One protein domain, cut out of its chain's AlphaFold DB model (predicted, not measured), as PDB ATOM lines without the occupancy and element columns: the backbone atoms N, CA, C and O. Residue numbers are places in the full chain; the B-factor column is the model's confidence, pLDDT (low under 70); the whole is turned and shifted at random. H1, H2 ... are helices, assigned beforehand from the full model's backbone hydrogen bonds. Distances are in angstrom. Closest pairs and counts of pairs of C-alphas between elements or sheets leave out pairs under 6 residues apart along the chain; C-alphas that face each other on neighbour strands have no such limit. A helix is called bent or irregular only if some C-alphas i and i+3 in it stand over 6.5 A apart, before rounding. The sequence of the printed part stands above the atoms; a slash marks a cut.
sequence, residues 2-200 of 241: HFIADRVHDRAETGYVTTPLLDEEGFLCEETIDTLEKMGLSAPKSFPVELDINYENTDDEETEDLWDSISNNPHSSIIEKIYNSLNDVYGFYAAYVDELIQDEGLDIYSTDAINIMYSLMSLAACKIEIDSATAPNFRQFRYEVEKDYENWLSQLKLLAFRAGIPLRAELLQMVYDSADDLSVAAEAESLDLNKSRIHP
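Overview. This is residues 2 to 200 of the 241 residues of the protein "XRE family transcriptional regulator" of Salmonella enterica (UniProt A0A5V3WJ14). One long kinked helix, H5, runs through the middle of an elongated body, and shorter helices, among them H1, H7 and H10, pack on it at different places, crossing it. A second long helix, H8, runs the same way along one side, with short H7 between the two, while H4 makes a corner with the first end of H5 at one end of the body. The 199 printed residues hold ten named helices, H1 to H10 in order, and no named strand: the class is all helix. The whole is compact, with a radius of gyration of the C-alphas of 18.0 A, and spans 56 by 35 by 28 A.

Arrangement. H1, residues 2 to 9, touches H2, residues 19 to 22, with the C-alphas of Ala 5 and Leu 21 closest, 5.2 A apart. H1 also touches the hub, H5, residues 74 to 102, at a steep tilt of 55 degrees, the same way; closest are the C-alphas of Val 8 and Asn 84, 6.0 A. H3, residues 28 to 39, touches H8, residues 138 to 163, only at their ends, closest at the C-alphas of Met 39 and Phe 138, 4.5 A. H4, residues 60 to 72, touches H5 only at the corner, closest at the C-alphas of Ser 71 and Ser 77, 4.6 A. H6, residues 112 to 118, touches H8, closest at the C-alphas of Ala 113 and Trp 152, 4.5 A. H7, residues 120 to 126, touches H5 at a steep tilt of 52 degrees, opposite ways; closest are the C-alphas of Leu 86 and Ala 124, 4.8 A. H9, residues 173 to 176, only just touches H8, with 3 pairs of C-alphas within 8 A; closest are those of Glu 146 and Val 175, 6.0 A. H10, residues 179 to 190, touches H5 with the C-alphas of Asp 88 and Ser 183 closest, 4.5 A, but is apart from H8. Every O i to N i+4 pair is within hydrogen-bond range in H1, H3, H7, H8 and H10, against 7 of 9 in H4, 21 of 25 in H5 and 0 of 3 in H6, which has 3 of 4 O i to N i+3 pairs within range; H2 and H9 are too short for an i+4 pair.

Along the chain. H1 begins at C-alpha 2, (11.412, 18.942, -28.516). H5 is 37.8 A long, with a kink of 56 degrees near residue 93, and is irregular: C-alphas 95 and 98 are 7.0 A apart. H8 is 37.0 A long and H4 18.9 A. H10 ends at C-alpha 190, (32.714, 24.671, -41.775).

Size, cuts and confidence. The C-alphas farthest apart, of Val 49 and Gly 164, are 56.6 A apart. The printed part has no cut. The links H3 to H4 and H7 to H8 are long. Confidence is under 70 at residues 57 to 58, 60 to 61 and 195 to 200.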
ATOM      1  N   HIS A   2      11.337  18.091 -27.308       92.25
ATOM      2  CA  HIS A   2      11.412  18.942 -28.516       92.25
ATOM      3  C   HIS A   2      11.680  20.420 -28.221       92.25
ATOM      4  O   HIS A   2      12.637  20.959 -28.745       92.25
ATOM      5  N   PHE A   3      10.973  21.030 -27.260       90.19
ATOM      6  CA  PHE A   3      11.259  22.420 -26.869       90.19
ATOM      7  C   PHE A   3      12.732  22.666 -26.478       90.19
ATOM      8  O   PHE A   3      13.305  23.693 -26.826       90.19
ATOM      9  N   ILE A   4      13.352  21.727 -25.750       93.12
ATOM     10  CA  ILE A   4      14.769  21.828 -25.368       93.12
ATOM     11  C   ILE A   4      15.646  21.613 -26.606       93.12
ATOM     12  O   ILE A   4      16.600  22.357 -26.802       93.12
ATOM     13  N   ALA A   5      15.313  20.622 -27.437       95.12
ATOM     14  CA  ALA A   5      16.048  20.289 -28.653       95.12
ATOM     15  C   ALA A   5      16.087  21.457 -29.643       95.12
ATOM     16  O   ALA A   5      17.181  21.842 -30.036       95.12
ATOM     17  N   ASP A   6      14.944  22.076 -29.949       91.88
ATOM     18  CA  ASP A   6      14.838  23.223 -30.863       91.88
ATOM     19  C   ASP A   6      15.764  24.361 -30.426       91.88
ATOM     20  O   ASP A   6      16.540  24.924 -31.193       91.88
ATOM     21  N   ARG A   7      15.729  24.673 -29.133       90.56
ATOM     22  CA  ARG A   7      16.462  25.805 -28.574       90.56
ATOM     23  C   ARG A   7      17.951  25.540 -28.423       90.56
ATOM     24  O   ARG A   7      18.744  26.469 -28.528       90.56
ATOM     25  N   VAL A   8      18.326  24.298 -28.136       94.00
ATOM     26  CA  VAL A   8      19.727  23.873 -28.117       94.00
ATOM     27  C   VAL A   8      20.278  23.829 -29.539       94.00
ATOM     28  O   VAL A   8      21.383  24.307 -29.770       94.00
ATOM     29  N   HIS A   9      19.505  23.332 -30.504       94.44
ATOM     30  CA  HIS A   9      19.855  23.351 -31.921       94.44
ATOM     31  C   HIS A   9      20.136  24.782 -32.410       94.44
ATOM     32  O   HIS A   9      21.175  25.027 -33.015       94.44
ATOM     33  N   ASP A  10      19.280  25.750 -32.066       89.69
ATOM     34  CA  ASP A  10      19.460  27.162 -32.446       89.69
ATOM     35  C   ASP A  10      20.727  27.816 -31.862       89.69
ATOM     36  O   ASP A  10      21.172  28.855 -32.352       89.69
ATOM     37  N   ARG A  11      21.303  27.232 -30.806       89.19
ATOM     38  CA  ARG A  11      22.534  27.702 -30.151       89.19
ATOM     39  C   ARG A  11      23.793  26.998 -30.664       89.19
ATOM     40  O   ARG A  11      24.871  27.283 -30.154       89.19
ATOM     41  N   ALA A  12      23.683  26.069 -31.614       91.81
ATOM     42  CA  ALA A  12      24.835  25.345 -32.140       91.81
ATOM     43  C   ALA A  12      25.791  26.283 -32.900       91.81
ATOM     44  O   ALA A  12      25.373  27.009 -33.802       91.81
ATOM     45  N   GLU A  13      27.088  26.220 -32.586       91.19
ATOM     46  CA  GLU A  13      28.125  27.059 -33.214       91.19
ATOM     47  C   GLU A  13      29.023  26.277 -34.194       91.19
ATOM     48  O   GLU A  13      29.899  26.844 -34.836       91.19
ATOM     49  N   THR A  14      28.772  24.979 -34.395       92.88
ATOM     50  CA  THR A  14      29.619  24.103 -35.232       92.88
ATOM     51  C   THR A  14      29.544  24.410 -36.734       92.88
ATOM     52  O   THR A  14      30.411  23.998 -37.507       92.88
ATOM     53  N   GLY A  15      28.495  25.108 -37.176       93.19
ATOM     54  CA  GLY A  15      28.194  25.346 -38.591       93.19
ATOM     55  C   GLY A  15      27.514  24.167 -39.303       93.19
ATOM     56  O   GLY A  15      27.285  24.245 -40.511       93.19
ATOM     57  N   TYR A  16      27.155  23.106 -38.573       95.81
ATOM     58  CA  TYR A  16      26.413  21.952 -39.083       95.81
ATOM     59  C   TYR A  16      25.023  21.870 -38.447       95.81
ATOM     60  O   TYR A  16      24.828  22.238 -37.292       95.81
ATOM     61  N   VAL A  17      24.050  21.371 -39.210       95.56
ATOM     62  CA  VAL A  17      22.672  21.175 -38.743       95.56
ATOM     63  C   VAL A  17      22.574  19.828 -38.039       95.56
ATOM     64  O   VAL A  17      22.670  18.794 -38.694       95.56
ATOM     65  N   THR A  18      22.353  19.831 -36.724       95.69
ATOM     66  CA  THR A  18      22.197  18.613 -35.914       95.69
ATOM     67  C   THR A  18      20.858  17.935 -36.200       95.69
ATOM     68  O   THR A  18      19.889  18.106 -35.459       95.69
ATOM     69  N   THR A  19      20.792  17.145 -37.275       93.31
ATOM     70  CA  THR A  19      19.546  16.503 -37.732       93.31
ATOM     71  C   THR A  19      18.822  15.667 -36.666       93.31
ATOM     72  O   THR A  19      17.593  15.735 -36.642       93.31
ATOM     73  N   PRO A  20      19.495  14.962 -35.726       94.12
ATOM     74  CA  PRO A  20      18.789  14.233 -34.673       94.12
ATOM     75  C   PRO A  20      17.954  15.128 -33.745       94.12
ATOM     76  O   PRO A  20      16.955  14.669 -33.203       94.12
ATOM     77  N   LEU A  21      18.325  16.404 -33.562       95.94
ATOM     78  CA  LEU A  21      17.566  17.337 -32.719       95.94
ATOM     79  C   LEU A  21      16.327  17.905 -33.416       95.94
ATOM     80  O   LEU A  21      15.376  18.266 -32.728       95.94
ATOM     81  N   LEU A  22      16.319  17.947 -34.752       94.50
ATOM     82  CA  LEU A  22      15.144  18.343 -35.539       94.50
ATOM     83  C   LEU A  22      14.044  17.273 -35.530       94.50
ATOM     84  O   LEU A  22      12.897  17.565 -35.857       94.50
ATOM     85  N   ASP A  23      14.411  16.043 -35.164       93.75
ATOM     86  CA  ASP A  23      13.514  14.899 -35.012       93.75
ATOM     87  C   ASP A  23      12.629  14.610 -36.239       93.75
ATOM     88  O   ASP A  23      11.479  14.191 -36.112       93.75
ATOM     89  N   GLU A  24      13.157  14.813 -37.449       91.00
ATOM     90  CA  GLU A  24      12.410  14.577 -38.696       91.00
ATOM     91  C   GLU A  24      11.932  13.117 -38.825       91.00
ATOM     92  O   GLU A  24      10.867  12.849 -39.384       91.00
ATOM     93  N   GLU A  25      12.701  12.184 -38.257       87.62
ATOM     94  CA  GLU A  25      12.419  10.745 -38.243       87.62
ATOM     95  C   GLU A  25      11.604  10.290 -37.010       87.62
ATOM     96  O   GLU A  25      11.106   9.164 -36.981       87.62
ATOM     97  N   GLY A  26      11.415  11.153 -36.003       91.94
ATOM     98  CA  GLY A  26      10.586  10.877 -34.821       91.94
ATOM     99  C   GLY A  26      11.217   9.971 -33.751       91.94
ATOM    100  O   GLY A  26      10.482   9.362 -32.968       91.94
ATOM    101  N   PHE A  27      12.548   9.849 -33.714       92.81
ATOM    102  CA  PHE A  27      13.285   8.987 -32.778       92.81
ATOM    103  C   PHE A  27      13.871   9.716 -31.562       92.81
ATOM    104  O   PHE A  27      14.241   9.059 -30.588       92.81
ATOM    105  N   LEU A  28      13.903  11.053 -31.543       95.56
ATOM    106  CA  LEU A  28      14.572  11.847 -30.505       95.56
ATOM    107  C   LEU A  28      14.119  11.466 -29.093       95.56
ATOM    108  O   LEU A  28      14.944  11.289 -28.195       95.56
ATOM    109  N   CYS A  29      12.808  11.339 -28.874       94.69
ATOM    110  CA  CYS A  29      12.279  10.986 -27.555       94.69
ATOM    111  C   CYS A  29      12.665   9.559 -27.143       94.69
ATOM    112  O   CYS A  29      13.031   9.344 -25.989       94.69
ATOM    113  N   GLU A  30      12.586   8.601 -28.069       94.69
ATOM    114  CA  GLU A  30      12.933   7.198 -27.817       94.69
ATOM    115  C   GLU A  30      14.419   7.060 -27.476       94.69
ATOM    116  O   GLU A  30      14.754   6.525 -26.420       94.69
ATOM    117  N   GLU A  31      15.300   7.639 -28.295       96.06
ATOM    118  CA  GLU A  31      16.749   7.610 -28.083       96.06
ATOM    119  C   GLU A  31      17.163   8.322 -26.794       96.06
ATOM    120  O   GLU A  31      18.043   7.849 -26.067       96.06
ATOM    121  N   THR A  32      16.515   9.448 -26.477       96.94
ATOM    122  CA  THR A  32      16.778  10.177 -25.230       96.94
ATOM    123  C   THR A  32      16.403   9.318 -24.026       96.94
ATOM    124  O   THR A  32      17.194   9.198 -23.093       96.94
ATOM    125  N   ILE A  33      15.217   8.702 -24.027       95.62
ATOM    126  CA  ILE A  33      14.762   7.863 -22.910       95.62
ATOM    127  C   ILE A  33      15.666   6.640 -22.753       95.62
ATOM    128  O   ILE A  33      16.145   6.397 -21.646       95.62
ATOM    129  N   ASP A  34      15.951   5.922 -23.840       95.88
ATOM    130  CA  ASP A  34      16.832   4.750 -23.824       95.88
ATOM    131  C   ASP A  34      18.232   5.101 -23.289       95.88
ATOM    132  O   ASP A  34      18.771   4.409 -22.420       95.88
ATOM    133  N   THR A  35      18.789   6.239 -23.713       97.31
ATOM    134  CA  THR A  35      20.079   6.736 -23.214       97.31
ATOM    135  C   THR A  35      20.029   7.006 -21.705       97.31
ATOM    136  O   THR A  35      20.883   6.519 -20.957       97.31
ATOM    137  N   LEU A  36      19.006   7.718 -21.217       96.38
ATOM    138  CA  LEU A  36      18.853   8.017 -19.786       96.38
ATOM    139  C   LEU A  36      18.658   6.742 -18.946       96.38
ATOM    140  O   LEU A  36      19.228   6.630 -17.854       96.38
ATOM    141  N   GLU A  37      17.898   5.765 -19.448       95.56
ATOM    142  CA  GLU A  37      17.691   4.473 -18.786       95.56
ATOM    143  C   GLU A  37      18.998   3.676 -18.673       95.56
ATOM    144  O   GLU A  37      19.322   3.176 -17.590       95.56
ATOM    145  N   LYS A  38      19.801   3.618 -19.744       96.62
ATOM    146  CA  LYS A  38      21.121   2.960 -19.743       96.62
ATOM    147  C   LYS A  38      22.097   3.608 -18.761       96.62
ATOM    148  O   LYS A  38      22.826   2.906 -18.055       96.62
ATOM    149  N   MET A  39      22.059   4.935 -18.632       96.62
ATOM    150  CA  MET A  39      22.823   5.681 -17.621       96.62
ATOM    151  C   MET A  39      22.346   5.400 -16.182       96.62
ATOM    152  O   MET A  39      23.063   5.673 -15.212       96.62
ATOM    153  N   GLY A  40      21.163   4.801 -16.024       95.25
ATOM    154  CA  GLY A  40      20.569   4.432 -14.744       95.25
ATOM    155  C   GLY A  40      19.696   5.523 -14.128       95.25
ATOM    156  O   GLY A  40      19.400   5.442 -12.934       95.25
ATOM    157  N   LEU A  41      19.287   6.540 -14.895       93.06
ATOM    158  CA  LEU A  41      18.349   7.541 -14.395       93.06
ATOM    159  C   LEU A  41      16.963   6.914 -14.254       93.06
ATOM    160  O   LEU A  41      16.364   6.433 -15.212       93.06
ATOM    161  N   SER A  42      16.419   6.959 -13.043       86.75
ATOM    162  CA  SER A  42      15.046   6.525 -12.801       86.75
ATOM    163  C   SER A  42      14.053   7.508 -13.415       86.75
ATOM    164  O   SER A  42      14.136   8.703 -13.131       86.75
ATOM    165  N   ALA A  43      13.074   7.009 -14.170       86.56
ATOM    166  CA  ALA A  43      11.993   7.840 -14.685       86.56
ATOM    167  C   ALA A  43      11.228   8.541 -13.539       86.56
ATOM    168  O   ALA A  43      10.985   7.928 -12.486       86.56
ATOM    169  N   PRO A  44      10.815   9.808 -13.718       85.50
ATOM    170  CA  PRO A  44      10.019  10.499 -12.717       85.50
ATOM    171  C   PRO A  44       8.660   9.800 -12.552       85.50
ATOM    172  O   PRO A  44       8.040   9.352 -13.514       85.50
ATOM    173  N   LYS A  45       8.169   9.708 -11.309       85.06
ATOM    174  CA  LYS A  45       6.886   9.036 -10.998       85.06
ATOM    175  C   LYS A  45       5.669   9.755 -11.583       85.06
ATOM    176  O   LYS A  45       4.617   9.147 -11.755       85.06
ATOM    177  N   SER A  46       5.806  11.050 -11.813       87.69
ATOM    178  CA  SER A  46       4.812  11.929 -12.409       87.69
ATOM    179  C   SER A  46       5.546  13.023 -13.164       87.69
ATOM    180  O   SER A  46       6.681  13.350 -12.814       87.69
ATOM    181  N   PHE A  47       4.893  13.605 -14.163       86.31
ATOM    182  CA  PHE A  47       5.451  14.759 -14.851       86.31
ATOM    183  C   PHE A  47       5.686  15.909 -13.848       86.31
ATOM    184  O   PHE A  47       4.808  16.144 -13.007       86.31
ATOM    185  N   PRO A  48       6.859  16.567 -13.858       85.88
ATOM    186  CA  PRO A  48       7.145  17.655 -12.930       85.88
ATOM    187  C   PRO A  48       6.202  18.839 -13.168       85.88
ATOM    188  O   PRO A  48       6.064  19.305 -14.295       85.88
ATOM    189  N   VAL A  49       5.546  19.317 -12.108       85.19
ATOM    190  CA  VAL A  49       4.535  20.389 -12.203       85.19
ATOM    191  C   VAL A  49       5.180  21.699 -12.647       85.19
ATOM    192  O   VAL A  49       4.571  22.467 -13.380       85.19
ATOM    193  N   GLU A  50       6.430  21.930 -12.250       84.06
ATOM    194  CA  GLU A  50       7.223  23.086 -12.663       84.06
ATOM    195  C   GLU A  50       7.544  23.116 -14.167       84.06
ATOM    196  O   GLU A  50       7.959  24.150 -14.671       84.06
ATOM    197  N   LEU A  51       7.338  22.009 -14.891       85.06
ATOM    198  CA  LEU A  51       7.516  21.927 -16.345       85.06
ATOM    199  C   LEU A  51       6.179  21.817 -17.097       85.06
ATOM    200  O   LEU A  51       6.177  21.719 -18.326       85.06
ATOM    201  N   ASP A  52       5.045  21.791 -16.387       84.75
ATOM    202  CA  ASP A  52       3.696  21.701 -16.966       84.75
ATOM    203  C   ASP A  52       3.211  23.094 -17.392       84.75
ATOM    204  O   ASP A  52       2.348  23.714 -16.769       84.75
ATOM    205  N   ILE A  53       3.867  23.628 -18.425       80.50
ATOM    206  CA  ILE A  53       3.711  25.001 -18.915       80.50
ATOM    207  C   ILE A  53       3.242  24.970 -20.379       80.50
ATOM    208  O   ILE A  53       3.472  24.007 -21.110       80.50
ATOM    209  N   ASN A  54       2.554  26.024 -20.825       78.88
ATOM    210  CA  ASN A  54       2.160  26.185 -22.223       78.88
ATOM    211  C   ASN A  54       3.318  26.764 -23.054       78.88
ATOM    212  O   ASN A  54       3.489  27.978 -23.117       78.88
ATOM    213  N   TYR A  55       4.067  25.879 -23.709       76.19
ATOM    214  CA  TYR A  55       5.242  26.202 -24.527       76.19
ATOM    215  C   TYR A  55       4.935  26.969 -25.831       76.19
ATOM    216  O   TYR A  55       5.850  27.500 -26.450       76.19
ATOM    217  N   GLU A  56       3.674  27.019 -26.280       71.81
ATOM    218  CA  GLU A  56       3.292  27.632 -27.568       71.81
ATOM    219  C   GLU A  56       2.964  29.132 -27.465       71.81
ATOM    220  O   GLU A  56       2.842  29.803 -28.487       71.81
ATOM    221  N   ASN A  57       2.769  29.662 -26.252       65.88
ATOM    222  CA  ASN A  57       2.281  31.033 -26.029       65.88
ATOM    223  C   ASN A  57       3.162  31.845 -25.070       65.88
ATOM    224  O   ASN A  57       2.689  32.818 -24.491       65.88
ATOM    225  N   THR A  58       4.410  31.424 -24.891       64.94
ATOM    226  CA  THR A  58       5.375  32.048 -23.984       64.94
ATOM    227  C   THR A  58       5.961  33.304 -24.635       64.94
ATOM    228  O   THR A  58       6.478  33.224 -25.753       64.94
ATOM    229  N   ASP A  59       5.861  34.463 -23.979       70.06
ATOM    230  CA  ASP A  59       6.560  35.677 -24.421       70.06
ATOM    231  C   ASP A  59       8.054  35.663 -24.024       70.06
ATOM    232  O   ASP A  59       8.547  34.694 -23.438       70.06
ATOM    233  N   ASP A  60       8.816  36.693 -24.405       66.50
ATOM    234  CA  ASP A  60      10.271  36.720 -24.188       66.50
ATOM    235  C   ASP A  60      10.656  36.706 -22.690       66.50
ATOM    236  O   ASP A  60      11.649  36.070 -22.340       66.50
ATOM    237  N   GLU A  61       9.879  37.345 -21.801       63.41
ATOM    238  CA  GLU A  61      10.139  37.338 -20.346       63.41
ATOM    239  C   GLU A  61       9.761  35.984 -19.727       63.41
ATOM    240  O   GLU A  61      10.541  35.400 -18.976       63.41
ATOM    241  N   GLU A  62       8.611  35.418 -20.108       70.56
ATOM    242  CA  GLU A  62       8.191  34.083 -19.662       70.56
ATOM    243  C   GLU A  62       9.134  32.971 -20.176       70.56
ATOM    244  O   GLU A  62       9.211  31.887 -19.592       70.56
ATOM    245  N   THR A  63       9.881  33.232 -21.256       72.56
ATOM    246  CA  THR A  63      10.880  32.306 -21.808       72.56
ATOM    247  C   THR A  63      12.109  32.184 -20.901       72.56
ATOM    248  O   THR A  63      12.667  31.091 -20.800       72.56
ATOM    249  N   GLU A  64      12.537  33.262 -20.235       75.62
ATOM    250  CA  GLU A  64      13.658  33.211 -19.280       75.62
ATOM    251  C   GLU A  64      13.285  32.389 -18.036       75.62
ATOM    252  O   GLU A  64      14.008  31.460 -17.675       75.62
ATOM    253  N   ASP A  65      12.104  32.632 -17.457       79.38
ATOM    254  CA  ASP A  65      11.590  31.870 -16.306       79.38
ATOM    255  C   ASP A  65      11.405  30.371 -16.628       79.38
ATOM    256  O   ASP A  65      11.630  29.482 -15.791       79.38
ATOM    257  N   LEU A  66      11.005  30.067 -17.865       81.88
ATOM    258  CA  LEU A  66      10.894  28.698 -18.363       81.88
ATOM    259  C   LEU A  66      12.266  28.018 -18.460       81.88
ATOM    260  O   LEU A  66      12.399  26.851 -18.076       81.88
ATOM    261  N   TRP A  67      13.289  28.734 -18.934       84.06
ATOM    262  CA  TRP A  67      14.659  28.220 -18.972       84.06
ATOM    263  C   TRP A  67      15.211  27.948 -17.585       84.06
ATOM    264  O   TRP A  67      15.750  26.868 -17.353       84.06
ATOM    265  N   ASP A  68      14.986  28.858 -16.642       85.25
ATOM    266  CA  ASP A  68      15.361  28.640 -15.249       85.25
ATOM    267  C   ASP A  68      14.684  27.384 -14.682       85.25
ATOM    268  O   ASP A  68      15.312  26.588 -13.979       85.25
ATOM    269  N   SER A  69      13.415  27.147 -15.020       87.25
ATOM    270  CA  SER A  69      12.684  25.946 -14.592       87.25
ATOM    271  C   SER A  69      13.274  24.659 -15.186       87.25
ATOM    272  O   SER A  69      13.424  23.656 -14.480       87.25
ATOM    273  N   ILE A  70      13.674  24.688 -16.461       88.00
ATOM    274  CA  ILE A  70      14.344  23.575 -17.153       88.00
ATOM    275  C   ILE A  70      15.711  23.285 -16.525       88.00
ATOM    276  O   ILE A  70      15.981  22.140 -16.150       88.00
ATOM    277  N   SER A  71      16.549  24.308 -16.356       86.75
ATOM    278  CA  SER A  71      17.911  24.153 -15.844       86.75
ATOM    279  C   SER A  71      17.948  23.781 -14.357       86.75
ATOM    280  O   SER A  71      18.896  23.135 -13.908       86.75
ATOM    281  N   ASN A  72      16.907  24.117 -13.586       88.62
ATOM    282  CA  ASN A  72      16.775  23.703 -12.186       88.62
ATOM    283  C   ASN A  72      16.193  22.288 -12.009       88.62
ATOM    284  O   ASN A  72      16.378  21.681 -10.949       88.62
ATOM    285  N   ASN A  73      15.508  21.731 -13.015       90.50
ATOM    286  CA  ASN A  73      14.989  20.369 -12.934       90.50
ATOM    287  C   ASN A  73      16.107  19.335 -13.217       90.50
ATOM    288  O   ASN A  73      16.761  19.400 -14.262       90.50
ATOM    289  N   PRO A  74      16.327  18.328 -12.346       88.38
ATOM    290  CA  PRO A  74      17.425  17.373 -12.516       88.38
ATOM    291  C   PRO A  74      17.384  16.555 -13.812       88.38
ATOM    292  O   PRO A  74      18.435  16.227 -14.351       88.38
ATOM    293  N   HIS A  75      16.197  16.211 -14.320       91.25
ATOM    294  CA  HIS A  75      16.081  15.447 -15.565       91.25
ATOM    295  C   HIS A  75      16.259  16.353 -16.778       91.25
ATOM    296  O   HIS A  75      17.040  16.034 -17.673       91.25
ATOM    297  N   SER A  76      15.570  17.494 -16.792       93.06
ATOM    298  CA  SER A  76      15.601  18.414 -17.929       93.06
ATOM    299  C   SER A  76      16.972  19.058 -18.115       93.06
ATOM    300  O   SER A  76      17.437  19.132 -19.244       93.06
ATOM    301  N   SER A  77      17.663  19.413 -17.028       93.75
ATOM    302  CA  SER A  77      19.045  19.914 -17.089       93.75
ATOM    303  C   SER A  77      20.037  18.879 -17.625       93.75
ATOM    304  O   SER A  77      20.991  19.235 -18.312       93.75
ATOM    305  N   ILE A  78      19.835  17.586 -17.345       95.75
ATOM    306  CA  ILE A  78      20.659  16.519 -17.931       95.75
ATOM    307  C   ILE A  78      20.358  16.383 -19.422       95.75
ATOM    308  O   ILE A  78      21.293  16.341 -20.211       95.75
ATOM    309  N   ILE A  79      19.081  16.369 -19.813       96.81
ATOM    310  CA  ILE A  79      18.674  16.319 -21.227       96.81
ATOM    311  C   ILE A  79      19.264  17.506 -22.000       96.81
ATOM    312  O   ILE A  79      19.861  17.308 -23.051       96.81
ATOM    313  N   GLU A  80      19.169  18.718 -21.451       96.19
ATOM    314  CA  GLU A  80      19.764  19.928 -22.026       96.19
ATOM    315  C   GLU A  80      21.277  19.766 -22.233       96.19
ATOM    316  O   GLU A  80      21.789  20.047 -23.315       96.19
ATOM    317  N   LYS A  81      22.011  19.267 -21.231       96.94
ATOM    318  CA  LYS A  81      23.459  19.027 -21.353       96.94
ATOM    319  C   LYS A  81      23.793  17.983 -22.418       96.94
ATOM    320  O   LYS A  81      24.754  18.175 -23.159       96.94
ATOM    321  N   ILE A  82      23.021  16.897 -22.496       98.12
ATOM    322  CA  ILE A  82      23.207  15.861 -23.523       98.12
ATOM    323  C   ILE A  82      22.988  16.464 -24.909       98.12
ATOM    324  O   ILE A  82      23.806  16.235 -25.789       98.12
ATOM    325  N   TYR A  83      21.934  17.258 -25.106       98.25
ATOM    326  CA  TYR A  83      21.650  17.869 -26.404       98.25
ATOM    327  C   TYR A  83      22.702  18.906 -26.808       98.25
ATOM    328  O   TYR A  83      23.063  18.958 -27.979       98.25
ATOM    329  N   ASN A  84      23.234  19.693 -25.864       97.38
ATOM    330  CA  ASN A  84      24.327  20.623 -26.174       97.38
ATOM    331  C   ASN A  84      25.564  19.847 -26.637       97.38
ATOM    332  O   ASN A  84      26.083  20.100 -27.715       97.38
ATOM    333  N   SER A  85      25.946  18.815 -25.883       97.94
ATOM    334  CA  SER A  85      27.020  17.901 -26.280       97.94
ATOM    335  C   SER A  85      26.751  17.217 -27.629       97.94
ATOM    336  O   SER A  85      27.669  16.984 -28.413       97.94
ATOM    337  N   LEU A  86      25.486  16.914 -27.937       98.19
ATOM    338  CA  LEU A  86      25.103  16.307 -29.206       98.19
ATOM    339  C   LEU A  86      25.346  17.247 -30.384       98.19
ATOM    340  O   LEU A  86      25.779  16.755 -31.420       98.19
ATOM    341  N   ASN A  87      25.143  18.561 -30.242       98.00
ATOM    342  CA  ASN A  87      25.522  19.516 -31.290       98.00
ATOM    343  C   ASN A  87      27.011  19.420 -31.626       98.00
ATOM    344  O   ASN A  87      27.377  19.388 -32.800       98.00
ATOM    345  N   ASP A  88      27.859  19.334 -30.605       98.06
ATOM    346  CA  ASP A  88      29.308  19.319 -30.786       98.06
ATOM    347  C   ASP A  88      29.794  17.992 -31.383       98.06
ATOM    348  O   ASP A  88      30.538  17.962 -32.367       98.06
ATOM    349  N   VAL A  89      29.314  16.874 -30.828       98.19
ATOM    350  CA  VAL A  89      29.614  15.524 -31.326       98.19
ATOM    351  C   VAL A  89      29.104  15.345 -32.756       98.19
ATOM    352  O   VAL A  89      29.823  14.804 -33.600       98.19
ATOM    353  N   TYR A  90      27.887  15.810 -33.047       97.94
ATOM    354  CA  TYR A  90      27.318  15.756 -34.391       97.94
ATOM    355  C   TYR A  90      28.087  16.654 -35.360       97.94
ATOM    356  O   TYR A  90      28.364  16.232 -36.477       97.94
ATOM    357  N   GLY A  91      28.479  17.861 -34.944       97.50
ATOM    358  CA  GLY A  91      29.280  18.762 -35.769       97.50
ATOM    359  C   GLY A  91      30.581  18.105 -36.226       97.50
ATOM    360  O   GLY A  91      30.887  18.100 -37.416       97.50
ATOM    361  N   PHE A  92      31.313  17.468 -35.307       97.31
ATOM    362  CA  PHE A  92      32.535  16.739 -35.662       97.31
ATOM    363  C   PHE A  92      32.251  15.539 -36.575       97.31
ATOM    364  O   PHE A  92      32.980  15.301 -37.543       97.31
ATOM    365  N   TYR A  93      31.180  14.793 -36.287       98.00
ATOM    366  CA  TYR A  93      30.723  13.689 -37.127       98.00
ATOM    367  C   TYR A  93      30.451  14.152 -38.566       98.00
ATOM    368  O   TYR A  93      31.029  13.605 -39.504       98.00
ATOM    369  N   ALA A  94      29.641  15.193 -38.744       97.12
ATOM    370  CA  ALA A  94      29.290  15.734 -40.051       97.12
ATOM    371  C   ALA A  94      30.514  16.310 -40.786       97.12
ATOM    372  O   ALA A  94      30.639  16.160 -41.999       97.12
ATOM    373  N   ALA A  95      31.449  16.926 -40.057       95.44
ATOM    374  CA  ALA A  95      32.653  17.522 -40.630       95.44
ATOM    375  C   ALA A  95      33.653  16.494 -41.187       95.44
ATOM    376  O   ALA A  95      34.247  16.715 -42.253       95.44
ATOM    377  N   TYR A  96      33.871  15.389 -40.462       94.56
ATOM    378  CA  TYR A  96      35.024  14.508 -40.692       94.56
ATOM    379  C   TYR A  96      34.697  13.019 -40.835       94.56
ATOM    380  O   TYR A  96      35.541  12.267 -41.325       94.56
ATOM    381  N   VAL A  97      33.519  12.574 -40.391       96.38
ATOM    382  CA  VAL A  97      33.163  11.150 -40.310       96.38
ATOM    383  C   VAL A  97      32.103  10.769 -41.339       96.38
ATOM    384  O   VAL A  97      32.252   9.733 -41.982       96.38
ATOM    385  N   ASP A  98      31.069  11.594 -41.528       95.94
ATOM    386  CA  ASP A  98      29.941  11.292 -42.422       95.94
ATOM    387  C   ASP A  98      30.408  11.009 -43.856       95.94
ATOM    388  O   ASP A  98      30.070   9.971 -44.414       95.94
ATOM    389  N   GLU A  99      31.302  11.837 -44.407       93.62
ATOM    390  CA  GLU A  99      31.871  11.625 -45.749       93.62
ATOM    391  C   GLU A  99      32.489  10.223 -45.915       93.62
ATOM    392  O   GLU A  99      32.328   9.594 -46.957       93.62
ATOM    393  N   LEU A 100      33.147   9.698 -44.874       94.69
ATOM    394  CA  LEU A 100      33.736   8.357 -44.899       94.69
ATOM    395  C   LEU A 100      32.671   7.261 -44.784       94.69
ATOM    396  O   LEU A 100      32.832   6.189 -45.360       94.69
ATOM    397  N   ILE A 101      31.592   7.501 -44.037       94.38
ATOM    398  CA  ILE A 101      30.478   6.551 -43.928       94.38
ATOM    399  C   ILE A 101      29.713   6.452 -45.250       94.38
ATOM    400  O   ILE A 101      29.321   5.352 -45.646       94.38
ATOM    401  N   GLN A 102      29.531   7.578 -45.942       92.88
ATOM    402  CA  GLN A 102      28.836   7.641 -47.228       92.88
ATOM    403  C   GLN A 102      29.699   7.177 -48.415       92.88
ATOM    404  O   GLN A 102      29.171   7.001 -49.514       92.88
ATOM    405  N   ASP A 103      31.007   6.966 -48.229       92.94
ATOM    406  CA  ASP A 103      31.892   6.499 -49.296       92.94
ATOM    407  C   ASP A 103      31.548   5.051 -49.699       92.94
ATOM    408  O   ASP A 103      31.858   4.080 -49.001       92.94
ATOM    409  N   GLU A 104      30.918   4.900 -50.870       87.31
ATOM    410  CA  GLU A 104      30.533   3.597 -51.435       87.31
ATOM    411  C   GLU A 104      31.728   2.637 -51.601       87.31
ATOM    412  O   GLU A 104      31.552   1.417 -51.614       87.31
ATOM    413  N   GLY A 105      32.950   3.165 -51.718       88.69
ATOM    414  CA  GLY A 105      34.182   2.394 -51.845       88.69
ATOM    415  C   GLY A 105      34.658   1.748 -50.542       88.69
ATOM    416  O   GLY A 105      35.461   0.812 -50.602       88.69
ATOM    417  N   LEU A 106      34.168   2.198 -49.381       90.31
ATOM    418  CA  LEU A 106      34.554   1.663 -48.071       90.31
ATOM    419  C   LEU A 106      33.655   0.528 -47.555       90.31
ATOM    420  O   LEU A 106      34.048  -0.146 -46.603       90.31
ATOM    421  N   ASP A 107      32.496   0.282 -48.184       90.06
ATOM    422  CA  ASP A 107      31.518  -0.761 -47.800       90.06
ATOM    423  C   ASP A 107      31.153  -0.729 -46.297       90.06
ATOM    424  O   ASP A 107      31.024  -1.756 -45.627       90.06
ATOM    425  N   ILE A 108      30.998   0.481 -45.738       91.81
ATOM    426  CA  ILE A 108      30.763   0.694 -44.297       91.81
ATOM    427  C   ILE A 108      29.465   0.043 -43.820       91.81
ATOM    428  O   ILE A 108      29.425  -0.500 -42.716       91.81
ATOM    429  N   TYR A 109      28.435   0.024 -44.667       87.31
ATOM    430  CA  TYR A 109      27.129  -0.567 -44.372       87.31
ATOM    431  C   TYR A 109      27.181  -2.070 -44.053       87.31
ATOM    432  O   TYR A 109      26.267  -2.598 -43.419       87.31
ATOM    433  N   SER A 110      28.253  -2.756 -44.457       89.19
ATOM    434  CA  SER A 110      28.497  -4.173 -44.162       89.19
ATOM    435  C   SER A 110      29.323  -4.392 -42.885       89.19
ATOM    436  O   SER A 110      29.729  -5.521 -42.595       89.19
ATOM    437  N   THR A 111      29.614  -3.330 -42.129       92.31
ATOM    438  CA  THR A 111      30.499  -3.344 -40.957       92.31
ATOM    439  C   THR A 111      29.841  -2.727 -39.727       92.31
ATOM    440  O   THR A 111      28.870  -1.984 -39.834       92.31
ATOM    441  N   ASP A 112      30.422  -2.970 -38.551       93.50
ATOM    442  CA  ASP A 112      29.931  -2.386 -37.299       93.50
ATOM    443  C   ASP A 112      30.130  -0.860 -37.233       93.50
ATOM    444  O   ASP A 112      29.482  -0.199 -36.424       93.50
ATOM    445  N   ALA A 113      30.960  -0.275 -38.107       93.19
ATOM    446  CA  ALA A 113      31.153   1.173 -38.179       93.19
ATOM    447  C   ALA A 113      29.888   1.938 -38.615       93.19
ATOM    448  O   ALA A 113      29.783   3.134 -38.345       93.19
ATOM    449  N   ILE A 114      28.887   1.260 -39.192       93.38
ATOM    450  CA  ILE A 114      27.572   1.861 -39.464       93.38
ATOM    451  C   ILE A 114      26.887   2.374 -38.180       93.38
ATOM    452  O   ILE A 114      26.117   3.330 -38.223       93.38
ATOM    453  N   ASN A 115      27.199   1.784 -37.018       95.81
ATOM    454  CA  ASN A 115      26.590   2.146 -35.736       95.81
ATOM    455  C   ASN A 115      27.031   3.522 -35.211       95.81
ATOM    456  O   ASN A 115      26.377   4.053 -34.313       95.81
ATOM    457  N   ILE A 116      28.096   4.113 -35.775       96.75
ATOM    458  CA  ILE A 116      28.603   5.439 -35.386       96.75
ATOM    459  C   ILE A 116      27.500   6.494 -35.500       96.75
ATOM    460  O   ILE A 116      27.334   7.285 -34.575       96.75
ATOM    461  N   MET A 117      26.748   6.487 -36.606       92.62
ATOM    462  CA  MET A 117      25.670   7.449 -36.861       92.62
ATOM    463  C   MET A 117      24.489   7.241 -35.905       92.62
ATOM    464  O   MET A 117      23.950   8.198 -35.363       92.62
ATOM    465  N   TYR A 118      24.115   5.986 -35.659       92.12
ATOM    466  CA  TYR A 118      22.940   5.638 -34.851       92.12
ATOM    467  C   TYR A 118      23.173   5.734 -33.336       92.12
ATOM    468  O   TYR A 118      22.229   5.627 -32.564       92.12
ATOM    469  N   SER A 119      24.420   5.914 -32.888       96.06
ATOM    470  CA  SER A 119      24.767   5.924 -31.456       96.06
ATOM    471  C   SER A 119      25.224   7.296 -30.945       96.06
ATOM    472  O   SER A 119      25.713   7.395 -29.814       96.06
ATOM    473  N   LEU A 120      25.067   8.365 -31.744       97.56
ATOM    474  CA  LEU A 120      25.603   9.701 -31.438       97.56
ATOM    475  C   LEU A 120      25.049  10.270 -30.127       97.56
ATOM    476  O   LEU A 120      25.810  10.842 -29.349       97.56
ATOM    477  N   MET A 121      23.762  10.048 -29.832       98.06
ATOM    478  CA  MET A 121      23.133  10.450 -28.565       98.06
ATOM    479  C   MET A 121      23.831   9.817 -27.352       98.06
ATOM    480  O   MET A 121      24.102  10.484 -26.352       98.06
ATOM    481  N   SER A 122      24.180   8.531 -27.453       98.19
ATOM    482  CA  SER A 122      24.876   7.818 -26.380       98.19
ATOM    483  C   SER A 122      26.295   8.351 -26.174       98.19
ATOM    484  O   SER A 122      26.724   8.526 -25.031       98.19
ATOM    485  N   LEU A 123      27.015   8.668 -27.255       98.44
ATOM    486  CA  LEU A 123      28.338   9.285 -27.154       98.44
ATOM    487  C   LEU A 123      28.266  10.707 -26.587       98.44
ATOM    488  O   LEU A 123      29.067  11.057 -25.722       98.44
ATOM    489  N   ALA A 124      27.288  11.506 -27.011       98.31
ATOM    490  CA  ALA A 124      27.055  12.843 -26.473       98.31
ATOM    491  C   ALA A 124      26.810  12.805 -24.958       98.31
ATOM    492  O   ALA A 124      27.397  13.589 -24.205       98.31
ATOM    493  N   ALA A 125      26.030  11.829 -24.485       98.12
ATOM    494  CA  ALA A 125      25.819  11.606 -23.061       98.12
ATOM    495  C   ALA A 125      27.102  11.221 -22.303       98.12
ATOM    496  O   ALA A 125      27.220  11.502 -21.112       98.12
ATOM    497  N   CYS A 126      28.098  10.632 -22.967       97.94
ATOM    498  CA  CYS A 126      29.384  10.330 -22.341       97.94
ATOM    499  C   CYS A 126      30.217  11.585 -22.048       97.94
ATOM    500  O   CYS A 126      30.998  11.565 -21.097       97.94
ATOM    501  N   LYS A 127      30.025  12.682 -22.794       96.81
ATOM    502  CA  LYS A 127      30.806  13.926 -22.645       96.81
ATOM    503  C   LYS A 127      30.379  14.804 -21.473       96.81
ATOM    504  O   LYS A 127      31.098  15.731 -21.114       96.81
ATOM    505  N   ILE A 128      29.216  14.542 -20.881       96.31
ATOM    506  CA  ILE A 128      28.700  15.350 -19.774       96.31
ATOM    507  C   ILE A 128      29.141  14.787 -18.427       96.31
ATOM    508  O   ILE A 128      29.346  13.586 -18.273       96.31
ATOM    509  N   GLU A 129      29.243  15.649 -17.419       93.25
ATOM    510  CA  GLU A 129      29.579  15.239 -16.056       93.25
ATOM    511  C   GLU A 129      28.317  15.028 -15.212       93.25
ATOM    512  O   GLU A 129      27.485  15.931 -15.065       93.25
ATOM    513  N   ILE A 130      28.177  13.822 -14.650       91.62
ATOM    514  CA  ILE A 130      27.031  13.419 -13.827       91.62
ATOM    515  C   ILE A 130      27.503  12.670 -12.583       91.62
ATOM    516  O   ILE A 130      28.357  11.782 -12.642       91.62
ATOM    517  N   ASP A 131      26.902  13.005 -11.442       88.56
ATOM    518  CA  ASP A 131      27.167  12.320 -10.184       88.56
ATOM    519  C   ASP A 131      26.570  10.903 -10.150       88.56
ATOM    520  O   ASP A 131      25.456  10.643 -10.614       88.56
ATOM    521  N   SER A 132      27.297   9.975  -9.526       87.38
ATOM    522  CA  SER A 132      26.880   8.572  -9.431       87.38
ATOM    523  C   SER A 132      25.623   8.361  -8.575       87.38
ATOM    524  O   SER A 132      25.002   7.307  -8.690       87.38
ATOM    525  N   ALA A 133      25.218   9.321  -7.732       88.81
ATOM    526  CA  ALA A 133      23.936   9.250  -7.031       88.81
ATOM    527  C   ALA A 133      22.743   9.487  -7.970       88.81
ATOM    528  O   ALA A 133      21.669   8.937  -7.731       88.81
ATOM    529  N   THR A 134      22.928  10.280  -9.029       89.12
ATOM    530  CA  THR A 134      21.887  10.582 -10.024       89.12
ATOM    531  C   THR A 134      21.831   9.523 -11.121       89.12
ATOM    532  O   THR A 134      20.744   9.128 -11.537       89.12
ATOM    533  N   ALA A 135      22.995   9.046 -11.567       93.62
ATOM    534  CA  ALA A 135      23.130   8.072 -12.643       93.62
ATOM    535  C   ALA A 135      24.089   6.939 -12.216       93.62
ATOM    536  O   ALA A 135      25.290   6.983 -12.503       93.62
ATOM    537  N   PRO A 136      23.601   5.920 -11.484       94.75
ATOM    538  CA  PRO A 136      24.446   4.884 -10.886       94.75
ATOM    539  C   PRO A 136      25.184   4.017 -11.912       94.75
ATOM    540  O   PRO A 136      26.264   3.509 -11.609       94.75
ATOM    541  N   ASN A 137      24.640   3.874 -13.125       96.75
ATOM    542  CA  ASN A 137      25.248   3.071 -14.188       96.75
ATOM    543  C   ASN A 137      26.148   3.900 -15.111       96.75
ATOM    544  O   ASN A 137      26.791   3.331 -15.990       96.75
ATOM    545  N   PHE A 138      26.247   5.216 -14.900       96.06
ATOM    546  CA  PHE A 138      26.893   6.134 -15.836       96.06
ATOM    547  C   PHE A 138      28.332   5.750 -16.187       96.06
ATOM    548  O   PHE A 138      28.717   5.800 -17.347       96.06
ATOM    549  N   ARG A 139      29.125   5.294 -15.209       95.25
ATOM    550  CA  ARG A 139      30.513   4.867 -15.459       95.25
ATOM    551  C   ARG A 139      30.603   3.639 -16.361       95.25
ATOM    552  O   ARG A 139      31.494   3.574 -17.199       95.25
ATOM    553  N   GLN A 140      29.713   2.668 -16.154       96.94
ATOM    554  CA  GLN A 140      29.678   1.453 -16.965       96.94
ATOM    555  C   GLN A 140      29.178   1.778 -18.373       96.94
ATOM    556  O   GLN A 140      29.810   1.374 -19.340       96.94
ATOM    557  N   PHE A 141      28.106   2.569 -18.465       97.81
ATOM    558  CA  PHE A 141      27.576   3.089 -19.720       97.81
ATOM    559  C   PHE A 141      28.658   3.820 -20.527       97.81
ATOM    560  O   PHE A 141      28.909   3.457 -21.671       97.81
ATOM    561  N   ARG A 142      29.360   4.779 -19.906       97.25
ATOM    562  CA  ARG A 142      30.444   5.538 -20.543       97.25
ATOM    563  C   ARG A 142      31.539   4.612 -21.070       97.25
ATOM    564  O   ARG A 142      31.909   4.712 -22.230       97.25
ATOM    565  N   TYR A 143      32.000   3.667 -20.249       96.88
ATOM    566  CA  TYR A 143      33.025   2.704 -20.656       96.88
ATOM    567  C   TYR A 143      32.603   1.844 -21.857       96.88
ATOM    568  O   TYR A 143      33.412   1.594 -22.747       96.88
ATOM    569  N   GLU A 144      31.360   1.359 -21.874       98.06
ATOM    570  CA  GLU A 144      30.842   0.530 -22.969       98.06
ATOM    571  C   GLU A 144      30.738   1.329 -24.269       98.06
ATOM    572  O   GLU A 144      31.267   0.893 -25.290       98.06
ATOM    573  N   VAL A 145      30.152   2.527 -24.208       98.19
ATOM    574  CA  VAL A 145      29.999   3.408 -25.372       98.19
ATOM    575  C   VAL A 145      31.356   3.845 -25.923       98.19
ATOM    576  O   VAL A 145      31.586   3.731 -27.124       98.19
ATOM    577  N   GLU A 146      32.279   4.303 -25.072       97.19
ATOM    578  CA  GLU A 146      33.622   4.715 -25.503       97.19
ATOM    579  C   GLU A 146      34.363   3.561 -26.181       97.19
ATOM    580  O   GLU A 146      34.931   3.737 -27.257       97.19
ATOM    581  N   LYS A 147      34.296   2.356 -25.608       97.69
ATOM    582  CA  LYS A 147      34.920   1.161 -26.183       97.69
ATOM    583  C   LYS A 147      34.323   0.784 -27.540       97.69
ATOM    584  O   LYS A 147      35.062   0.375 -28.438       97.69
ATOM    585  N   ASP A 148      33.007   0.867 -27.691       98.12
ATOM    586  CA  ASP A 148      32.343   0.565 -28.958       98.12
ATOM    587  C   ASP A 148      32.747   1.582 -30.034       98.12
ATOM    588  O   ASP A 148      33.195   1.187 -31.114       98.12
ATOM    589  N   TYR A 149      32.740   2.877 -29.702       98.25
ATOM    590  CA  TYR A 149      33.213   3.929 -30.602       98.25
ATOM    591  C   TYR A 149      34.698   3.798 -30.956       98.25
ATOM    592  O   TYR A 149      35.053   3.961 -32.122       98.25
ATOM    593  N   GLU A 150      35.570   3.462 -30.001       96.81
ATOM    594  CA  GLU A 150      36.985   3.186 -30.274       96.81
ATOM    595  C   GLU A 150      37.142   2.097 -31.339       96.81
ATOM    596  O   GLU A 150      37.934   2.251 -32.276       96.81
ATOM    597  N   ASN A 151      36.372   1.010 -31.229       96.88
ATOM    598  CA  ASN A 151      36.411  -0.089 -32.190       96.88
ATOM    599  C   ASN A 151      35.900   0.352 -33.567       96.88
ATOM    600  O   ASN A 151      36.572   0.113 -34.574       96.88
ATOM    601  N   TRP A 152      34.744   1.016 -33.614       97.94
ATOM    602  CA  TRP A 152      34.117   1.456 -34.861       97.94
ATOM    603  C   TRP A 152      34.967   2.492 -35.604       97.94
ATOM    604  O   TRP A 152      35.225   2.337 -36.798       97.94
ATOM    605  N   LEU A 153      35.479   3.504 -34.901       96.75
ATOM    606  CA  LEU A 153      36.331   4.544 -35.484       96.75
ATOM    607  C   LEU A 153      37.691   3.981 -35.909       96.75
ATOM    608  O   LEU A 153      38.207   4.354 -36.962       96.75
ATOM    609  N   SER A 154      38.255   3.032 -35.152       94.19
ATOM    610  CA  SER A 154      39.483   2.331 -35.557       94.19
ATOM    611  C   SER A 154      39.278   1.493 -36.818       94.19
ATOM    612  O   SER A 154      40.155   1.453 -37.686       94.19
ATOM    613  N   GLN A 155      38.123   0.834 -36.949       94.88
ATOM    614  CA  GLN A 155      37.763   0.093 -38.154       94.88
ATOM    615  C   GLN A 155      37.596   1.032 -39.352       94.88
ATOM    616  O   GLN A 155      38.204   0.784 -40.395       94.88
ATOM    617  N   LEU A 156      36.845   2.125 -39.194       95.50
ATOM    618  CA  LEU A 156      36.647   3.140 -40.229       95.50
ATOM    619  C   LEU A 156      37.985   3.733 -40.693       95.50
ATOM    620  O   LEU A 156      38.275   3.765 -41.889       95.50
ATOM    621  N   LYS A 157      38.854   4.095 -39.744       92.75
ATOM    622  CA  LYS A 157      40.217   4.581 -40.003       92.75
ATOM    623  C   LYS A 157      41.042   3.581 -40.813       92.75
ATOM    624  O   LYS A 157      41.717   3.964 -41.768       92.75
ATOM    625  N   LEU A 158      40.986   2.295 -40.463       91.38
ATOM    626  CA  LEU A 158      41.700   1.241 -41.185       91.38
ATOM    627  C   LEU A 158      41.174   1.053 -42.616       91.38
ATOM    628  O   LEU A 158      41.968   0.800 -43.524       91.38
ATOM    629  N   LEU A 159      39.859   1.155 -42.818       92.62
ATOM    630  CA  LEU A 159      39.233   1.055 -44.137       92.62
ATOM    631  C   LEU A 159      39.622   2.243 -45.020       92.62
ATOM    632  O   LEU A 159      40.150   2.025 -46.112       92.62
ATOM    633  N   ALA A 160      39.490   3.470 -44.507       91.50
ATOM    634  CA  ALA A 160      39.923   4.687 -45.190       91.50
ATOM    635  C   ALA A 160      41.404   4.608 -45.597       91.50
ATOM    636  O   ALA A 160      41.755   4.827 -46.758       91.50
ATOM    637  N   PHE A 161      42.270   4.173 -44.676       88.06
ATOM    638  CA  PHE A 161      43.694   3.991 -44.953       88.06
ATOM    639  C   PHE A 161      43.957   2.980 -46.080       88.06
ATOM    640  O   PHE A 161      44.752   3.242 -46.982       88.06
ATOM    641  N   ARG A 162      43.281   1.824 -46.064       87.88
ATOM    642  CA  ARG A 162      43.436   0.786 -47.101       87.88
ATOM    643  C   ARG A 162      42.945   1.236 -48.473       87.88
ATOM    644  O   ARG A 162      43.503   0.794 -49.474       87.88
ATOM    645  N   ALA A 163      41.931   2.095 -48.511       89.44
ATOM    646  CA  ALA A 163      41.421   2.700 -49.735       89.44
ATOM    647  C   ALA A 163      42.273   3.886 -50.226       89.44
ATOM    648  O   ALA A 163      42.050   4.385 -51.326       89.44
ATOM    649  N   GLY A 164      43.270   4.325 -49.447       85.94
ATOM    650  CA  GLY A 164      44.093   5.488 -49.775       85.94
ATOM    651  C   GLY A 164      43.357   6.820 -49.604       85.94
ATOM    652  O   GLY A 164      43.757   7.809 -50.216       85.94
ATOM    653  N   ILE A 165      42.298   6.846 -48.790       88.81
ATOM    654  CA  ILE A 165      41.532   8.054 -48.488       88.81
ATOM    655  C   ILE A 165      42.249   8.813 -47.363       88.81
ATOM    656  O   ILE A 165      42.493   8.243 -46.291       88.81
ATOM    657  N   PRO A 166      42.638  10.081 -47.587       85.94
ATOM    658  CA  PRO A 166      43.288  10.874 -46.562       85.94
ATOM    659  C   PRO A 166      42.300  11.277 -45.460       85.94
ATOM    660  O   PRO A 166      41.203  11.747 -45.743       85.94
ATOM    661  N   LEU A 167      42.710  11.149 -44.199       89.56
ATOM    662  CA  LEU A 167      41.941  11.602 -43.045       89.56
ATOM    663  C   LEU A 167      42.304  13.052 -42.703       89.56
ATOM    664  O   LEU A 167      43.479  13.390 -42.513       89.56
ATOM    665  N   ARG A 168      41.273  13.900 -42.618       88.56
ATOM    666  CA  ARG A 168      41.391  15.340 -42.325       88.56
ATOM    667  C   ARG A 168      41.499  15.642 -40.823       88.56
ATOM    668  O   ARG A 168      42.126  16.627 -40.442       88.56
ATOM    669  N   ALA A 169      40.994  14.745 -39.976       90.31
ATOM    670  CA  ALA A 169      41.087  14.812 -38.516       90.31
ATOM    671  C   ALA A 169      41.372  13.429 -37.910       90.31
ATOM    672  O   ALA A 169      41.155  12.398 -38.557       90.31
ATOM    673  N   GLU A 170      41.867  13.396 -36.670       91.81
ATOM    674  CA  GLU A 170      42.022  12.147 -35.922       91.81
ATOM    675  C   GLU A 170      40.651  11.695 -35.413       91.81
ATOM    676  O   GLU A 170      40.091  12.281 -34.494       91.81
ATOM    677  N   LEU A 171      40.098  10.634 -36.009       93.94
ATOM    678  CA  LEU A 171      38.722  10.205 -35.733       93.94
ATOM    679  C   LEU A 171      38.490   9.853 -34.254       93.94
ATOM    680  O   LEU A 171      37.401  10.077 -33.737       93.94
ATOM    681  N   LEU A 172      39.514   9.347 -33.552       94.56
ATOM    682  CA  LEU A 172      39.415   9.009 -32.126       94.56
ATOM    683  C   LEU A 172      39.258  10.228 -31.203       94.56
ATOM    684  O   LEU A 172      38.865  10.053 -30.050       94.56
ATOM    685  N   GLN A 173      39.485  11.451 -31.694       94.44
ATOM    686  CA  GLN A 173      39.145  12.676 -30.958       94.44
ATOM    687  C   GLN A 173      37.669  12.689 -30.561       94.44
ATOM    688  O   GLN A 173      37.330  13.066 -29.444       94.44
ATOM    689  N   MET A 174      36.797  12.146 -31.413       95.81
ATOM    690  CA  MET A 174      35.367  12.012 -31.140       95.81
ATOM    691  C   MET A 174      35.079  11.265 -29.822       95.81
ATOM    692  O   MET A 174      34.080  11.548 -29.162       95.81
ATOM    693  N   VAL A 175      35.975  10.373 -29.377       96.94
ATOM    694  CA  VAL A 175      35.876   9.658 -28.091       96.94
ATOM    695  C   VAL A 175      36.559  10.420 -26.960       96.94
ATOM    696  O   VAL A 175      35.948  10.608 -25.909       96.94
ATOM    697  N   TYR A 176      37.787  10.891 -27.168       95.06
ATOM    698  CA  TYR A 176      38.633  11.374 -26.071       95.06
ATOM    699  C   TYR A 176      38.574  12.877 -25.807       95.06
ATOM    700  O   TYR A 176      38.796  13.290 -24.668       95.06
ATOM    701  N   ASP A 177      38.278  13.682 -26.823       95.75
ATOM    702  CA  ASP A 177      38.243  15.135 -26.688       95.75
ATOM    703  C   ASP A 177      36.926  15.575 -26.028       95.75
ATOM    704  O   ASP A 177      35.921  14.846 -26.026       95.75
ATOM    705  N   SER A 178      36.939  16.763 -25.420       96.81
ATOM    706  CA  SER A 178      35.739  17.343 -24.815       96.81
ATOM    707  C   SER A 178      34.731  17.774 -25.887       96.81
ATOM    708  O   SER A 178      35.088  17.915 -27.053       96.81
ATOM    709  N   ALA A 179      33.469  17.983 -25.505       96.06
ATOM    710  CA  ALA A 179      32.458  18.489 -26.436       96.06
ATOM    711  C   ALA A 179      32.897  19.838 -27.050       96.06
ATOM    712  O   ALA A 179      32.954  19.957 -28.269       96.06
ATOM    713  N   ASP A 180      33.375  20.780 -26.232       95.69
ATOM    714  CA  ASP A 180      33.887  22.077 -26.696       95.69
ATOM    715  C   ASP A 180      35.015  21.939 -27.742       95.69
ATOM    716  O   ASP A 180      35.009  22.626 -28.765       95.69
ATOM    717  N   ASP A 181      35.969  21.022 -27.532       95.50
ATOM    718  CA  ASP A 181      37.068  20.785 -28.482       95.50
ATOM    719  C   ASP A 181      36.554  20.249 -29.833       95.50
ATOM    720  O   ASP A 181      37.037  20.656 -30.896       95.50
ATOM    721  N   LEU A 182      35.549  19.363 -29.803       96.75
ATOM    722  CA  LEU A 182      34.881  18.853 -31.006       96.75
ATOM    723  C   LEU A 182      34.129  19.969 -31.739       96.75
ATOM    724  O   LEU A 182      34.199  20.039 -32.969       96.75
ATOM    725  N   SER A 183      33.479  20.859 -30.986       95.88
ATOM    726  CA  SER A 183      32.771  22.030 -31.506       95.88
ATOM    727  C   SER A 183      33.702  22.943 -32.300       95.88
ATOM    728  O   SER A 183      33.469  23.214 -33.479       95.88
ATOM    729  N   VAL A 184      34.837  23.313 -31.694       94.94
ATOM    730  CA  VAL A 184      35.868  24.160 -32.316       94.94
ATOM    731  C   VAL A 184      36.442  23.504 -33.573       94.94
ATOM    732  O   VAL A 184      36.680  24.170 -34.585       94.94
ATOM    733  N   ALA A 185      36.679  22.191 -33.535       93.06
ATOM    734  CA  ALA A 185      37.191  21.465 -34.691       93.06
ATOM    735  C   ALA A 185      36.184  21.425 -35.852       93.06
ATOM    736  O   ALA A 185      36.601  21.519 -37.010       93.06
ATOM    737  N   ALA A 186      34.890  21.287 -35.554       95.06
ATOM    738  CA  ALA A 186      33.819  21.311 -36.543       95.06
ATOM    739  C   ALA A 186      33.635  22.713 -37.143       95.06
ATOM    740  O   ALA A 186      33.656  22.857 -38.365       95.06
ATOM    741  N   GLU A 187      33.567  23.755 -36.310       95.25
ATOM    742  CA  GLU A 187      33.464  25.150 -36.762       95.25
ATOM    743  C   GLU A 187      34.631  25.526 -37.689       95.25
ATOM    744  O   GLU A 187      34.448  26.107 -38.759       95.25
ATOM    745  N   ALA A 188      35.854  25.128 -37.334       91.75
ATOM    746  CA  ALA A 188      37.017  25.382 -38.176       91.75
ATOM    747  C   ALA A 188      36.914  24.714 -39.562       91.75
ATOM    748  O   ALA A 188      37.411  25.273 -40.543       91.75
ATOM    749  N   GLU A 189      36.282  23.541 -39.670       92.88
ATOM    750  CA  GLU A 189      36.034  22.901 -40.967       92.88
ATOM    751  C   GLU A 189      34.925  23.597 -41.750       92.88
ATOM    752  O   GLU A 189      35.100  23.834 -42.944       92.88
ATOM    753  N   SER A 190      33.820  23.978 -41.101       93.12
ATOM    754  CA  SER A 190      32.714  24.671 -41.775       93.12
ATOM    755  C   SER A 190      33.127  26.048 -42.315       93.12
ATOM    756  O   SER A 190      32.614  26.499 -43.342       93.12
ATOM    757  N   LEU A 191      34.124  26.680 -41.685       91.44
ATOM    758  CA  LEU A 191      34.782  27.908 -42.139       91.44
ATOM    759  C   LEU A 191      35.946  27.678 -43.121       91.44
ATOM    760  O   LEU A 191      36.680  28.620 -43.431       91.44
ATOM    761  N   ASP A 192      36.132  26.452 -43.618       87.62
ATOM    762  CA  ASP A 192      37.171  26.064 -44.577       87.62
ATOM    763  C   ASP A 192      38.623  26.244 -44.086       87.62
ATOM    764  O   ASP A 192      39.566  26.192 -44.883       87.62
ATOM    765  N   LEU A 193      38.845  26.423 -42.779       81.25
ATOM    766  CA  LEU A 193      40.181  26.643 -42.208       81.25
ATOM    767  C   LEU A 193      41.037  25.366 -42.227       81.25
ATOM    768  O   LEU A 193      42.267  25.448 -42.262       81.25
ATOM    769  N   ASN A 194      40.395  24.193 -42.249       76.75
ATOM    770  CA  ASN A 194      41.040  22.879 -42.212       76.75
ATOM    771  C   ASN A 194      41.025  22.123 -43.560       76.75
ATOM    772  O   ASN A 194      41.607  21.041 -43.650       76.75
ATOM    773  N   LYS A 195      40.501  22.714 -44.648       67.56
ATOM    774  CA  LYS A 195      40.327  22.048 -45.961       67.56
ATOM    775  C   LYS A 195      41.576  21.369 -46.538       67.56
ATOM    776  O   LYS A 195      41.467  20.373 -47.248       67.56
ATOM    777  N   SER A 196      42.769  21.915 -46.289       62.16
ATOM    778  CA  SER A 196      44.043  21.357 -46.778       62.16
ATOM    779  C   SER A 196      44.828  20.580 -45.719       62.16
ATOM    780  O   SER A 196      45.965  20.175 -45.972       62.16
ATOM    781  N   ARG A 197      44.279  20.421 -44.510       68.25
ATOM    782  CA  ARG A 197      44.965  19.774 -43.397       68.25
ATOM    783  C   ARG A 197      44.869  18.260 -43.561       68.25
ATOM    784  O   ARG A 197      43.799  17.671 -43.509       68.25
ATOM    785  N   ILE A 198      46.022  17.627 -43.740       67.12
ATOM    786  CA  ILE A 198      46.187  16.187 -43.534       67.12
ATOM    787  C   ILE A 198      46.709  16.032 -42.111       67.12
ATOM    788  O   ILE A 198      47.718  16.655 -41.773       67.12
ATOM    789  N   HIS A 199      46.031  15.253 -41.265       67.44
ATOM    790  CA  HIS A 199      46.419  15.159 -39.858       67.44
ATOM    791  C   HIS A 199      47.762  14.411 -39.715       67.44
ATOM    792  O   HIS A 199      47.808  13.205 -39.968       67.44
ATOM    793  N   PRO A 200      48.870  15.071 -39.313       59.47
ATOM    794  CA  PRO A 200      50.210  14.474 -39.373       59.47
ATOM    795  C   PRO A 200      50.352  13.220 -38.511       59.47
ATOM    796  O   PRO A 200      51.026  12.272 -38.913       59.47
TER     797      PRO A 200